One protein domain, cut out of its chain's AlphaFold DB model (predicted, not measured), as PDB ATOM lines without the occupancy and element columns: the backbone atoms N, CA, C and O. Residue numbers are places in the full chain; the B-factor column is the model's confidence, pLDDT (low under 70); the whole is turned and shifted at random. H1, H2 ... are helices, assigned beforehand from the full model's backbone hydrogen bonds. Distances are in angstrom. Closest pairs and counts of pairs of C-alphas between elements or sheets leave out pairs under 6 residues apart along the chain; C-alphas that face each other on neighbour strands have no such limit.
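Overview. This is residues 9 to 116 of the 551 residues of the protein "Coenzyme PQQ synthesis protein E" of bioreactor metagenome (UniProt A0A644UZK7). H3 packs between two longer helices, H4 and H6, while H1 and H2 meet as an L. The printed part has 108 residues with six named helices, H1 to H6, and is all helix. It is compact, with a radius of gyration of the C-alphas of 13.9 A and spans of 45 by 31 by 21 A.

Along the chain. Find C-alpha 9 at (175.846, 154.308, 246.664); H1 runs 25.2 A to residue 26. H2 is residues 28 to 37, H3 48 to 56. H4, residues 65 to 84, spans 29.5 A, with a kink of 28 degrees near residue 73. H5 is residues 89 to 95; H6 runs 23.8 A from residue 99 to C-alpha 115 at (154.851, 157.818, 265.302).

Arrangement. H1 and H2 only just touch, only at the corner, with 3 pairs of C-alphas within 8 A, closest Ala 25 and Asn 31, 5.4 A. H3 touches residues 67 to 75 of H4, closest C-alphas Ser 52 and Ser 71, 4.3 A. O i to N i+4 pairs are within hydrogen-bond range throughout H1, H3, H5 and H6, in 5 of 6 in H2 and 14 of 16 in H4.

Size, cuts and confidence. The printed part has no cut; residues 9 to 18, 20 to 21 and 81 to 86 are under pLDDT 70.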
ATOM      1  N   GLU A   9     175.234 153.589 245.536       48.91
ATOM      2  CA  GLU A   9     175.846 154.308 246.664       48.91
ATOM      3  C   GLU A   9     174.841 155.229 247.367       48.91
ATOM      4  O   GLU A   9     174.765 155.195 248.596       48.91
ATOM      5  N   ASP A  10     174.010 155.945 246.607       45.88
ATOM      6  CA  ASP A  10     173.008 156.876 247.140       45.88
ATOM      7  C   ASP A  10     171.863 156.141 247.871       45.88
ATOM      8  O   ASP A  10     171.478 156.531 248.979       45.88
ATOM      9  N   ASP A  11     171.391 155.007 247.333       49.41
ATOM     10  CA  ASP A  11     170.436 154.109 248.011       49.41
ATOM     11  C   ASP A  11     170.997 153.591 249.351       49.41
ATOM     12  O   ASP A  11     170.314 153.557 250.384       49.41
ATOM     13  N   LEU A  12     172.285 153.227 249.367       53.66
ATOM     14  CA  LEU A  12     172.996 152.799 250.571       53.66
ATOM     15  C   LEU A  12     173.150 153.932 251.594       53.66
ATOM     16  O   LEU A  12     173.117 153.661 252.799       53.66
ATOM     17  N   GLU A  13     173.357 155.177 251.165       57.00
ATOM     18  CA  GLU A  13     173.439 156.337 252.059       57.00
ATOM     19  C   GLU A  13     172.092 156.661 252.708       57.00
ATOM     20  O   GLU A  13     172.040 156.875 253.926       57.00
ATOM     21  N   MET A  14     170.984 156.588 251.965       56.38
ATOM     22  CA  MET A  14     169.666 156.845 252.540       56.38
ATOM     23  C   MET A  14     169.199 155.721 253.467       56.38
ATOM     24  O   MET A  14     168.681 155.992 254.555       56.38
ATOM     25  N   GLU A  15     169.458 154.454 253.132       64.12
ATOM     26  CA  GLU A  15     169.227 153.354 254.070       64.12
ATOM     27  C   GLU A  15     170.017 153.543 255.370       64.12
ATOM     28  O   GLU A  15     169.491 153.299 256.462       64.12
ATOM     29  N   LYS A  16     171.283 153.974 255.281       65.94
ATOM     30  CA  LYS A  16     172.102 154.292 256.461       65.94
ATOM     31  C   LYS A  16     171.499 155.453 257.249       65.94
ATOM     32  O   LYS A  16     171.472 155.381 258.478       65.94
ATOM     33  N   MET A  17     170.979 156.476 256.576       63.59
ATOM     34  CA  MET A  17     170.338 157.633 257.197       63.59
ATOM     35  C   MET A  17     169.032 157.261 257.906       63.59
ATOM     36  O   MET A  17     168.853 157.593 259.076       63.59
ATOM     37  N   ILE A  18     168.145 156.502 257.260       66.38
ATOM     38  CA  ILE A  18     166.919 155.981 257.879       66.38
ATOM     39  C   ILE A  18     167.274 155.104 259.075       66.38
ATOM     40  O   ILE A  18     166.673 155.246 260.139       66.38
ATOM     41  N   LYS A  19     168.274 154.222 258.943       71.00
ATOM     42  CA  LYS A  19     168.778 153.408 260.060       71.00
ATOM     43  C   LYS A  19     169.323 154.289 261.187       71.00
ATOM     44  O   LYS A  19     169.101 153.966 262.353       71.00
ATOM     45  N   LEU A  20     169.985 155.405 260.877       69.81
ATOM     46  CA  LEU A  20     170.475 156.370 261.864       69.81
ATOM     47  C   LEU A  20     169.320 157.082 262.579       69.81
ATOM     48  O   LEU A  20     169.292 157.084 263.810       69.81
ATOM     49  N   PHE A  21     168.347 157.624 261.844       68.94
ATOM     50  CA  PHE A  21     167.164 158.264 262.423       68.94
ATOM     51  C   PHE A  21     166.346 157.285 263.259       68.94
ATOM     52  O   PHE A  21     165.983 157.624 264.383       68.94
ATOM     53  N   LYS A  22     166.133 156.054 262.777       73.38
ATOM     54  CA  LYS A  22     165.520 154.970 263.559       73.38
ATOM     55  C   LYS A  22     166.298 154.720 264.840       73.38
ATOM     56  O   LYS A  22     165.726 154.788 265.919       73.38
ATOM     57  N   LYS A  23     167.621 154.559 264.756       75.94
ATOM     58  CA  LYS A  23     168.476 154.335 265.928       75.94
ATOM     59  C   LYS A  23     168.383 155.471 266.949       75.94
ATOM     60  O   LYS A  23     168.381 155.193 268.145       75.94
ATOM     61  N   VAL A  24     168.290 156.729 266.516       70.69
ATOM     62  CA  VAL A  24     168.098 157.884 267.413       70.69
ATOM     63  C   VAL A  24     166.677 157.910 267.991       70.69
ATOM     64  O   VAL A  24     166.513 158.068 269.199       70.69
ATOM     65  N   ALA A  25     165.649 157.715 267.165       71.62
ATOM     66  CA  ALA A  25     164.241 157.781 267.559       71.62
ATOM     67  C   ALA A  25     163.795 156.611 268.456       71.62
ATOM     68  O   ALA A  25     162.897 156.768 269.291       71.62
ATOM     69  N   GLU A  26     164.415 155.444 268.291       78.50
ATOM     70  CA  GLU A  26     164.141 154.207 269.029       78.50
ATOM     71  C   GLU A  26     165.051 154.045 270.256       78.50
ATOM     72  O   GLU A  26     164.726 153.282 271.166       78.50
ATOM     73  N   ASN A  27     166.155 154.797 270.352       81.81
ATOM     74  CA  ASN A  27     166.990 154.810 271.550       81.81
ATOM     75  C   ASN A  27     166.222 155.435 272.737       81.81
ATOM     76  O   ASN A  27     165.851 156.609 272.666       81.81
ATOM     77  N   PRO A  28     166.039 154.727 273.871       81.81
ATOM     78  CA  PRO A  28     165.207 155.213 274.976       81.81
ATOM     79  C   PRO A  28     165.677 156.533 275.600       81.81
ATOM     80  O   PRO A  28     164.857 157.338 276.038       81.81
ATOM     81  N   ILE A  29     166.991 156.772 275.646       82.00
ATOM     82  CA  ILE A  29     167.571 157.993 276.222       82.00
ATOM     83  C   ILE A  29     167.323 159.171 275.279       82.00
ATOM     84  O   ILE A  29     166.806 160.204 275.704       82.00
ATOM     85  N   SER A  30     167.647 158.989 274.000       76.19
ATOM     86  CA  SER A  30     167.472 160.005 272.958       76.19
ATOM     87  C   SER A  30     165.996 160.351 272.777       76.19
ATOM     88  O   SER A  30     165.636 161.525 272.794       76.19
ATOM     89  N   ASN A  31     165.117 159.346 272.736       77.75
ATOM     90  CA  ASN A  31     163.675 159.558 272.673       77.75
ATOM     91  C   ASN A  31     163.162 160.323 273.902       77.75
ATOM     92  O   ASN A  31     162.433 161.295 273.751       77.75
ATOM     93  N   ARG A  32     163.593 159.968 275.121       81.62
ATOM     94  CA  ARG A  32     163.190 160.691 276.340       81.62
ATOM     95  C   ARG A  32     163.662 162.149 276.348       81.62
ATOM     96  O   ARG A  32     162.983 162.999 276.924       81.62
ATOM     97  N   LEU A  33     164.812 162.441 275.742       78.00
ATOM     98  CA  LEU A  33     165.296 163.810 275.557       78.00
ATOM     99  C   LEU A  33     164.445 164.571 274.533       78.00
ATOM    100  O   LEU A  33     164.000 165.671 274.850       78.00
ATOM    101  N   LEU A  34     164.143 163.970 273.378       78.06
ATOM    102  CA  LEU A  34     163.254 164.552 272.363       78.06
ATOM    103  C   LEU A  34     161.845 164.809 272.915       78.06
ATOM    104  O   LEU A  34     161.303 165.894 272.763       78.06
ATOM    105  N   GLN A  35     161.274 163.877 273.677       81.31
ATOM    106  CA  GLN A  35     159.965 164.062 274.317       81.31
ATOM    107  C   GLN A  35     159.924 165.291 275.243       81.31
ATOM    108  O   GLN A  35     158.896 165.953 275.367       81.31
ATOM    109  N   ARG A  36     161.049 165.656 275.876       80.69
ATOM    110  CA  ARG A  36     161.127 166.865 276.716       80.69
ATOM    111  C   ARG A  36     161.122 168.164 275.912       80.69
ATOM    112  O   ARG A  36     160.769 169.194 276.492       80.69
ATOM    113  N   THR A  37     161.510 168.137 274.634       80.50
ATOM    114  CA  THR A  37     161.490 169.318 273.754       80.50
ATOM    115  C   THR A  37     160.114 169.565 273.143       80.50
ATOM    116  O   THR A  37     159.857 170.673 272.690       80.50
ATOM    117  N   LEU A  38     159.208 168.584 273.164       81.31
ATOM    118  CA  LEU A  38     157.874 168.718 272.564       81.31
ATOM    119  C   LEU A  38     156.876 169.528 273.406       81.31
ATOM    120  O   LEU A  38     155.843 169.940 272.894       81.31
ATOM    121  N   GLY A  39     157.154 169.750 274.694       82.31
ATOM    122  CA  GLY A  39     156.241 170.489 275.572       82.31
ATOM    123  C   GLY A  39     156.160 171.982 275.234       82.31
ATOM    124  O   GLY A  39     157.173 172.595 274.888       82.31
ATOM    125  N   TYR A  40     154.977 172.573 275.415       85.06
ATOM    126  CA  TYR A  40     154.772 174.020 275.308       85.06
ATOM    127  C   TYR A  40     155.507 174.773 276.429       85.06
ATOM    128  O   TYR A  40     155.580 174.306 277.572       85.06
ATOM    129  N   CYS A  41     156.095 175.922 276.104       88.12
ATOM    130  CA  CYS A  41     156.782 176.799 277.040       88.12
ATOM    131  C   CYS A  41     155.991 178.101 277.184       88.12
ATOM    132  O   CYS A  41     156.134 179.006 276.371       88.12
ATOM    133  N   GLU A  42     155.214 178.235 278.261       87.88
ATOM    134  CA  GLU A  42     154.410 179.443 278.530       87.88
ATOM    135  C   GLU A  42     155.246 180.732 278.607       87.88
ATOM    136  O   GLU A  42     154.749 181.816 278.331       87.88
ATOM    137  N   LYS A  43     156.531 180.626 278.975       88.75
ATOM    138  CA  LYS A  43     157.440 181.783 279.050       88.75
ATOM    139  C   LYS A  43     157.849 182.308 277.680       88.75
ATOM    140  O   LYS A  43     158.021 183.511 277.535       88.75
ATOM    141  N   ASP A  44     158.027 181.401 276.727       87.38
ATOM    142  CA  ASP A  44     158.494 181.724 275.379       87.38
ATOM    143  C   ASP A  44     157.330 181.752 274.371       87.38
ATOM    144  O   ASP A  44     157.545 182.034 273.201       87.38
ATOM    145  N   ASN A  45     156.107 181.442 274.828       84.06
ATOM    146  CA  ASN A  45     154.878 181.338 274.038       84.06
ATOM    147  C   ASN A  45     155.027 180.492 272.755       84.06
ATOM    148  O   ASN A  45     154.481 180.823 271.708       84.06
ATOM    149  N   ALA A  46     155.785 179.400 272.847       84.25
ATOM    150  CA  ALA A  46     156.026 178.454 271.762       84.25
ATOM    151  C   ALA A  46     156.384 177.079 272.339       84.25
ATOM    152  O   ALA A  46     156.619 176.932 273.547       84.25
ATOM    153  N   THR A  47     156.456 176.044 271.503       85.06
ATOM    154  CA  THR A  47     157.037 174.771 271.943       85.06
ATOM    155  C   THR A  47     158.511 174.960 272.290       85.06
ATOM    156  O   THR A  47     159.223 175.751 271.671       85.06
ATOM    157  N   LYS A  48     159.016 174.206 273.275       88.56
ATOM    158  CA  LYS A  48     160.441 174.279 273.641       88.56
ATOM    159  C   LYS A  48     161.349 173.998 272.448       88.56
ATOM    160  O   LYS A  48     162.453 174.534 272.403       88.56
ATOM    161  N   LEU A  49     160.908 173.153 271.518       86.75
ATOM    162  CA  LEU A  49     161.618 172.859 270.283       86.75
ATOM    163  C   LEU A  49     161.699 174.091 269.377       86.75
ATOM    164  O   LEU A  49     162.808 174.463 269.016       86.75
ATOM    165  N   GLU A  50     160.583 174.763 269.090       87.88
ATOM    166  CA  GLU A  50     160.569 176.009 268.305       87.88
ATOM    167  C   GLU A  50     161.424 177.101 268.964       87.88
ATOM    168  O   GLU A  50     162.296 177.668 268.313       87.88
ATOM    169  N   SER A  51     161.269 177.346 270.273       89.81
ATOM    170  CA  SER A  51     162.092 178.341 270.984       89.81
ATOM    171  C   SER A  51     163.585 178.007 270.911       89.81
ATOM    172  O   SER A  51     164.426 178.888 270.740       89.81
ATOM    173  N   SER A  52     163.931 176.722 271.032       89.75
ATOM    174  CA  SER A  52     165.317 176.254 270.941       89.75
ATOM    175  C   SER A  52     165.882 176.390 269.527       89.75
ATOM    176  O   SER A  52     167.047 176.757 269.385       89.75
ATOM    177  N   LEU A  53     165.069 176.106 268.503       87.19
ATOM    178  CA  LEU A  53     165.416 176.266 267.092       87.19
ATOM    179  C   LEU A  53     165.640 177.736 266.750       87.19
ATOM    180  O   LEU A  53     166.702 178.074 266.244       87.19
ATOM    181  N   ASN A  54     164.707 178.615 267.113       88.88
ATOM    182  CA  ASN A  54     164.815 180.050 266.850       88.88
ATOM    183  C   ASN A  54     166.047 180.671 267.520       88.88
ATOM    184  O   ASN A  54     166.730 181.493 266.914       88.88
ATOM    185  N   TYR A  55     166.385 180.234 268.736       90.94
ATOM    186  CA  TYR A  55     167.623 180.652 269.394       90.94
ATOM    187  C   TYR A  55     168.876 180.096 268.703       90.94
ATOM    188  O   TYR A  55     169.847 180.821 268.516       90.94
ATOM    189  N   TYR A  56     168.870 178.819 268.302       88.06
ATOM    190  CA  TYR A  56     169.991 178.202 267.583       88.06
ATOM    191  C   TYR A  56     170.249 178.861 266.218       88.06
ATOM    192  O   TYR A  56     171.398 179.071 265.836       88.06
ATOM    193  N   LEU A  57     169.180 179.221 265.508       86.75
ATOM    194  CA  LEU A  57     169.222 179.919 264.224       86.75
ATOM    195  C   LEU A  57     169.596 181.404 264.363       86.75
ATOM    196  O   LEU A  57     169.843 182.059 263.358       86.75
ATOM    197  N   GLY A  58     169.655 181.943 265.587       86.62
ATOM    198  CA  GLY A  58     169.968 183.351 265.837       86.62
ATOM    199  C   GLY A  58     168.811 184.316 265.559       86.62
ATOM    200  O   GLY A  58     169.031 185.523 265.542       86.62
ATOM    201  N   LYS A  59     167.580 183.818 265.380       86.19
ATOM    202  CA  LYS A  59     166.389 184.652 265.134       86.19
ATOM    203  C   LYS A  59     165.960 185.467 266.355       86.19
ATOM    204  O   LYS A  59     165.322 186.505 266.226       86.19
ATOM    205  N   THR A  60     166.264 184.987 267.560       86.44
ATOM    206  CA  THR A  60     165.935 185.688 268.807       86.44
ATOM    207  C   THR A  60     166.861 185.276 269.943       86.44
ATOM    208  O   THR A  60     167.132 184.093 270.140       86.44
ATOM    209  N   ASP A  61     167.288 186.247 270.751       87.88
ATOM    210  CA  ASP A  61     168.006 186.012 272.012       87.88
ATOM    211  C   ASP A  61     167.073 185.947 273.235       87.88
ATOM    212  O   ASP A  61     167.494 185.591 274.351       87.88
ATOM    213  N   ASN A  62     165.795 186.284 273.030       89.31
ATOM    214  CA  ASN A  62     164.780 186.399 274.069       89.31
ATOM    215  C   ASN A  62     164.048 185.071 274.296       89.31
ATOM    216  O   ASN A  62     162.855 184.941 274.042       89.31
ATOM    217  N   VAL A  63     164.787 184.075 274.780       91.81
ATOM    218  CA  VAL A  63     164.245 182.773 275.194       91.81
ATOM    219  C   VAL A  63     164.649 182.450 276.629       91.81
ATOM    220  O   VAL A  63     165.712 182.861 277.113       91.81
ATOM    221  N   CYS A  64     163.817 181.699 277.343       93.06
ATOM    222  CA  CYS A  64     164.089 181.344 278.725       93.06
ATOM    223  C   CYS A  64     165.315 180.419 278.856       93.06
ATOM    224  O   CYS A  64     165.684 179.669 277.949       93.06
ATOM    225  N   ASN A  65     165.932 180.406 280.042       91.31
ATOM    226  CA  ASN A  65     167.154 179.630 280.285       91.31
ATOM    227  C   ASN A  65     167.004 178.127 280.002       91.31
ATOM    228  O   ASN A  65     167.962 177.497 279.562       91.31
ATOM    229  N   SER A  66     165.825 177.536 280.228       88.88
ATOM    230  CA  SER A  66     165.620 176.119 279.907       88.88
ATOM    231  C   SER A  66     165.672 175.853 278.404       88.88
ATOM    232  O   SER A  66     166.276 174.862 278.004       88.88
ATOM    233  N   CYS A  67     165.108 176.733 277.572       91.00
ATOM    234  CA  CYS A  67     165.161 176.596 276.115       91.00
ATOM    235  C   CYS A  67     166.563 176.909 275.572       91.00
ATOM    236  O   CYS A  67     167.051 176.186 274.711       91.00
ATOM    237  N   LYS A  68     167.290 177.869 276.169       91.19
ATOM    238  CA  LYS A  68     168.718 178.110 275.857       91.19
ATOM    239  C   LYS A  68     169.615 176.901 276.123       91.19
ATOM    240  O   LYS A  68     170.626 176.715 275.460       91.19
ATOM    241  N   ILE A  69     169.291 176.089 277.128       88.88
ATOM    242  CA  ILE A  69     170.043 174.857 277.399       88.88
ATOM    243  C   ILE A  69     169.670 173.777 276.378       88.88
ATOM    244  O   ILE A  69     170.552 173.076 275.882       88.88
ATOM    245  N   LEU A  70     168.381 173.652 276.049       85.62
ATOM    246  CA  LEU A  70     167.891 172.679 275.069       85.62
ATOM    247  C   LEU A  70     168.397 172.963 273.647       85.62
ATOM    248  O   LEU A  70     168.685 172.009 272.926       85.62
ATOM    249  N   SER A  71     168.595 174.228 273.268       87.69
ATOM    250  CA  SER A  71     169.123 174.615 271.951       87.69
ATOM    251  C   SER A  71     170.480 173.997 271.623       87.69
ATOM    252  O   SER A  71     170.738 173.696 270.465       87.69
ATOM    253  N   ARG A  72     171.321 173.704 272.624       85.38
ATOM    254  CA  ARG A  72     172.598 173.001 272.410       85.38
ATOM    255  C   ARG A  72     172.397 171.572 271.913       85.38
ATOM    256  O   ARG A  72     173.162 171.090 271.086       85.38
ATOM    257  N   ILE A  73     171.371 170.892 272.428       79.44
ATOM    258  CA  ILE A  73     171.017 169.530 272.011       79.44
ATOM    259  C   ILE A  73     170.416 169.574 270.606       79.44
ATOM    260  O   ILE A  73     170.798 168.780 269.752       79.44
ATOM    261  N   VAL A  74     169.500 170.517 270.369       77.81
ATOM    262  CA  VAL A  74     168.855 170.711 269.065       77.81
ATOM    263  C   VAL A  74     169.889 171.052 267.989       77.81
ATOM    264  O   VAL A  74     169.904 170.399 266.950       77.81
ATOM    265  N   GLY A  75     170.805 171.981 268.267       81.56
ATOM    266  CA  GLY A  75     171.892 172.356 267.364       81.56
ATOM    267  C   GLY A  75     172.786 171.177 266.990       81.56
ATOM    268  O   GLY A  75     173.024 170.947 265.812       81.56
ATOM    269  N   TYR A  76     173.175 170.346 267.962       79.19
ATOM    270  CA  TYR A  76     173.943 169.127 267.685       79.19
ATOM    271  C   TYR A  76     173.196 168.142 266.764       79.19
ATOM    272  O   TYR A  76     173.800 167.534 265.880       79.19
ATOM    273  N   ILE A  77     171.884 167.961 266.965       72.88
ATOM    274  CA  ILE A  77     171.064 167.087 266.109       72.88
ATOM    275  C   ILE A  77     170.986 167.653 264.688       72.88
ATOM    276  O   ILE A  77     171.130 166.893 263.732       72.88
ATOM    277  N   ILE A  78     170.796 168.968 264.555       74.62
ATOM    278  CA  ILE A  78     170.769 169.650 263.260       74.62
ATOM    279  C   ILE A  78     172.104 169.501 262.547       74.62
ATOM    280  O   ILE A  78     172.096 169.040 261.418       74.62
ATOM    281  N   GLU A  79     173.233 169.816 263.185       76.81
ATOM    282  CA  GLU A  79     174.560 169.699 262.564       76.81
ATOM    283  C   GLU A  79     174.817 168.282 262.034       76.81
ATOM    284  O   GLU A  79     175.366 168.096 260.946       76.81
ATOM    285  N   LYS A  80     174.383 167.254 262.777       72.44
ATOM    286  CA  LYS A  80     174.445 165.861 262.314       72.44
ATOM    287  C   LYS A  80     173.500 165.591 261.144       72.44
ATOM    288  O   LYS A  80     173.881 164.863 260.229       72.44
ATOM    289  N   GLY A  81     172.299 166.164 261.179       69.19
ATOM    290  CA  GLY A  81     171.328 166.111 260.094       69.19
ATOM    291  C   GLY A  81     171.874 166.747 258.820       69.19
ATOM    292  O   GLY A  81     172.054 166.041 257.839       69.19
ATOM    293  N   THR A  82     172.214 168.035 258.842       69.62
ATOM    294  CA  THR A  82     172.679 168.808 257.676       69.62
ATOM    295  C   THR A  82     173.912 168.190 257.027       69.62
ATOM    296  O   THR A  82     173.925 168.010 255.812       69.62
ATOM    297  N   THR A  83     174.874 167.719 257.832       68.31
ATOM    298  CA  THR A  83     176.035 166.957 257.333       68.31
ATOM    299  C   THR A  83     175.612 165.703 256.558       68.31
ATOM    300  O   THR A  83     176.239 165.360 255.563       68.31
ATOM    301  N   SER A  84     174.545 165.024 256.990       62.69
ATOM    302  CA  SER A  84     174.022 163.825 256.318       62.69
ATOM    303  C   SER A  84     173.258 164.142 255.025       62.69
ATOM    304  O   SER A  84     173.103 163.252 254.201       62.69
ATOM    305  N   PHE A  85     172.785 165.379 254.845       60.59
ATOM    306  CA  PHE A  85     172.121 165.850 253.620       60.59
ATOM    307  C   PHE A  85     173.077 166.607 252.678       60.59
ATOM    308  O   PHE A  85     172.632 167.148 251.673       60.59
ATOM    309  N   GLY A  86     174.371 166.702 253.010       63.78
ATOM    310  CA  GLY A  86     175.336 167.499 252.242       63.78
ATOM    311  C   GLY A  86     175.063 169.009 252.268       63.78
ATOM    312  O   GLY A  86     175.646 169.747 251.481       63.78
ATOM    313  N   VAL A  87     174.196 169.471 253.173       70.69
ATOM    314  CA  VAL A  87     173.789 170.874 253.303       70.69
ATOM    315  C   VAL A  87     174.702 171.560 254.315       70.69
ATOM    316  O   VAL A  87     174.932 171.045 255.414       70.69
ATOM    317  N   SER A  88     175.229 172.733 253.966       74.69
ATOM    318  CA  SER A  88     176.033 173.519 254.909       74.69
ATOM    319  C   SER A  88     175.158 174.127 256.015       74.69
ATOM    320  O   SER A  88     173.967 174.368 255.828       74.69
ATOM    321  N   SER A  89     175.734 174.407 257.186       71.69
ATOM    322  CA  SER A  89     174.983 175.046 258.277       71.69
ATOM    323  C   SER A  89     174.451 176.435 257.913       71.69
ATOM    324  O   SER A  89     173.440 176.842 258.477       71.69
ATOM    325  N   ASP A  90     175.111 177.148 257.001       75.31
ATOM    326  CA  ASP A  90     174.670 178.470 256.546       75.31
ATOM    327  C   ASP A  90     173.515 178.342 255.543       75.31
ATOM    328  O   ASP A  90     172.469 178.941 255.755       75.31
ATOM    329  N   GLU A  91     173.614 177.435 254.565       72.12
ATOM    330  CA  GLU A  91     172.504 177.130 253.643       72.12
ATOM    331  C   GLU A  91     171.252 176.632 254.390       72.12
ATOM    332  O   GLU A  91     170.118 176.963 254.043       72.12
ATOM    333  N   PHE A  92     171.445 175.848 255.452       75.62
ATOM    334  CA  PHE A  92     170.353 175.420 256.317       75.62
ATOM    335  C   PHE A  92     169.691 176.594 257.050       75.62
ATOM    336  O   PHE A  92     168.472 176.593 257.212       75.62
ATOM    337  N   LYS A  93     170.474 177.575 257.517       77.81
ATOM    338  CA  LYS A  93     169.935 178.762 258.195       77.81
ATOM    339  C   LYS A  93     169.149 179.640 257.234       77.81
ATOM    340  O   LYS A  93     168.054 180.046 257.605       77.81
ATOM    341  N   ASP A  94     169.659 179.853 256.023       75.44
ATOM    342  CA  ASP A  94     168.977 180.631 254.985       75.44
ATOM    343  C   ASP A  94     167.620 179.998 254.640       75.44
ATOM    344  O   ASP A  94     166.588 180.660 254.658       75.44
ATOM    345  N   LYS A  95     167.574 178.670 254.461       71.00
ATOM    346  CA  LYS A  95     166.311 177.933 254.245       71.00
ATOM    347  C   LYS A  95     165.346 177.980 255.432       71.00
ATOM    348  O   LYS A  95     164.170 177.675 255.273       71.00
ATOM    349  N   MET A  96     165.833 178.308 256.623       78.88
ATOM    350  CA  MET A  96     165.042 178.399 257.849       78.88
ATOM    351  C   MET A  96     164.716 179.851 258.215       78.88
ATOM    352  O   MET A  96     164.311 180.089 259.352       78.88
ATOM    353  N   GLU A  97     164.887 180.813 257.297       76.94
ATOM    354  CA  GLU A  97     164.612 182.239 257.525       76.94
ATOM    355  C   GLU A  97     163.151 182.493 257.910       76.94
ATOM    356  O   GLU A  97     162.891 183.212 258.877       76.94
ATOM    357  N   ASP A  98     162.202 181.813 257.268       79.25
ATOM    358  CA  ASP A  98     160.788 181.948 257.609       79.25
ATOM    359  C   ASP A  98     160.373 181.069 258.798       79.25
ATOM    360  O   ASP A  98     160.903 179.979 259.042       79.25
ATOM    361  N   ASP A  99     159.390 181.529 259.569       81.12
ATOM    362  CA  ASP A  99     158.947 180.840 260.788       81.12
ATOM    363  C   ASP A  99     158.178 179.543 260.513       81.12
ATOM    364  O   ASP A  99     158.284 178.580 261.282       81.12
ATOM    365  N   TYR A 100     157.475 179.456 259.382       80.69
ATOM    366  CA  TYR A 100     156.749 178.243 259.011       80.69
ATOM    367  C   TYR A 100     157.698 177.067 258.711       80.69
ATOM    368  O   TYR A 100     157.338 175.919 258.987       80.69
ATOM    369  N   TRP A 101     158.933 177.314 258.245       80.75
ATOM    370  CA  TRP A 101     159.957 176.267 258.087       80.75
ATOM    371  C   TRP A 101     160.407 175.699 259.431       80.75
ATOM    372  O   TRP A 101     160.540 174.480 259.587       80.75
ATOM    373  N   VAL A 102     160.551 176.564 260.439       82.81
ATOM    374  CA  VAL A 102     160.860 176.151 261.813       82.81
ATOM    375  C   VAL A 102     159.729 175.290 262.374       82.81
ATOM    376  O   VAL A 102     159.998 174.230 262.952       82.81
ATOM    377  N   LYS A 103     158.467 175.682 262.150       85.12
ATOM    378  CA  LYS A 103     157.301 174.858 262.509       85.12
ATOM    379  C   LYS A 103     157.295 173.517 261.780       85.12
ATOM    380  O   LYS A 103     157.056 172.485 262.408       85.12
ATOM    381  N   GLY A 104     157.604 173.511 260.484       84.25
ATOM    382  CA  GLY A 104     157.735 172.302 259.667       84.25
ATOM    383  C   GLY A 104     158.737 171.321 260.252       84.25
ATOM    384  O   GLY A 104     158.390 170.173 260.544       84.25
ATOM    385  N   LEU A 105     159.954 171.788 260.528       82.19
ATOM    386  CA  LEU A 105     160.992 170.969 261.145       82.19
ATOM    387  C   LEU A 105     160.583 170.471 262.539       82.19
ATOM    388  O   LEU A 105     160.778 169.296 262.863       82.19
ATOM    389  N   ALA A 106     159.980 171.337 263.357       84.38
ATOM    390  CA  ALA A 106     159.485 170.956 264.674       84.38
ATOM    391  C   ALA A 106     158.415 169.853 264.582       84.38
ATOM    392  O   ALA A 106     158.462 168.878 265.340       84.38
ATOM    393  N   SER A 107     157.496 169.960 263.619       87.62
ATOM    394  CA  SER A 107     156.459 168.960 263.362       87.62
ATOM    395  C   SER A 107     157.044 167.642 262.838       87.62
ATOM    396  O   SER A 107     156.617 166.572 263.280       87.62
ATOM    397  N   VAL A 108     158.089 167.679 262.000       85.75
ATOM    398  CA  VAL A 108     158.823 166.473 261.574       85.75
ATOM    399  C   VAL A 108     159.441 165.753 262.775       85.75
ATOM    400  O   VAL A 108     159.213 164.558 262.974       85.75
ATOM    401  N   ILE A 109     160.169 166.479 263.629       82.94
ATOM    402  CA  ILE A 109     160.805 165.917 264.831       82.94
ATOM    403  C   ILE A 109     159.751 165.355 265.798       82.94
ATOM    404  O   ILE A 109     159.930 164.262 266.351       82.94
ATOM    405  N   LYS A 110     158.628 166.065 265.987       86.25
ATOM    406  CA  LYS A 110     157.480 165.600 266.782       86.25
ATOM    407  C   LYS A 110     156.895 164.309 266.200       86.25
ATOM    408  O   LYS A 110     156.673 163.362 266.952       86.25
ATOM    409  N   GLY A 111     156.742 164.231 264.878       89.06
ATOM    410  CA  GLY A 111     156.266 163.047 264.159       89.06
ATOM    411  C   GLY A 111     157.154 161.828 264.392       89.06
ATOM    412  O   GLY A 111     156.685 160.816 264.907       89.06
ATOM    413  N   ILE A 112     158.463 161.963 264.158       84.56
ATOM    414  CA  ILE A 112     159.462 160.909 264.421       84.56
ATOM    415  C   ILE A 112     159.420 160.452 265.887       84.56
ATOM    416  O   ILE A 112     159.590 159.273 266.202       84.56
ATOM    417  N   THR A 113     159.193 161.380 266.811       83.81
ATOM    418  CA  THR A 113     159.189 161.085 268.244       83.81
ATOM    419  C   THR A 113     157.960 160.268 268.669       83.81
ATOM    420  O   THR A 113     158.099 159.371 269.512       83.81
ATOM    421  N   ILE A 114     156.795 160.551 268.074       86.50
ATOM    422  CA  ILE A 114     155.484 159.980 268.423       86.50
ATOM    423  C   ILE A 114     155.166 158.739 267.584       86.50
ATOM    424  O   ILE A 114     154.901 157.678 268.141       86.50
ATOM    425  N   PHE A 115     155.233 158.861 266.259       88.56
ATOM    426  CA  PHE A 115     154.851 157.818 265.302       88.56
ATOM    427  C   PHE A 115     156.018 156.924 264.876       88.56
ATOM    428  O   PHE A 115     155.800 155.917 264.205       88.56
ATOM    429  N   LYS A 116     157.244 157.250 265.317       85.25
ATOM    430  CA  LYS A 116     158.493 156.615 264.867       85.25
ATOM    431  C   LYS A 116     158.739 156.860 263.379       85.25
ATOM    432  O   LYS A 116     157.992 157.563 262.707       85.25
TER     433      LYS A 116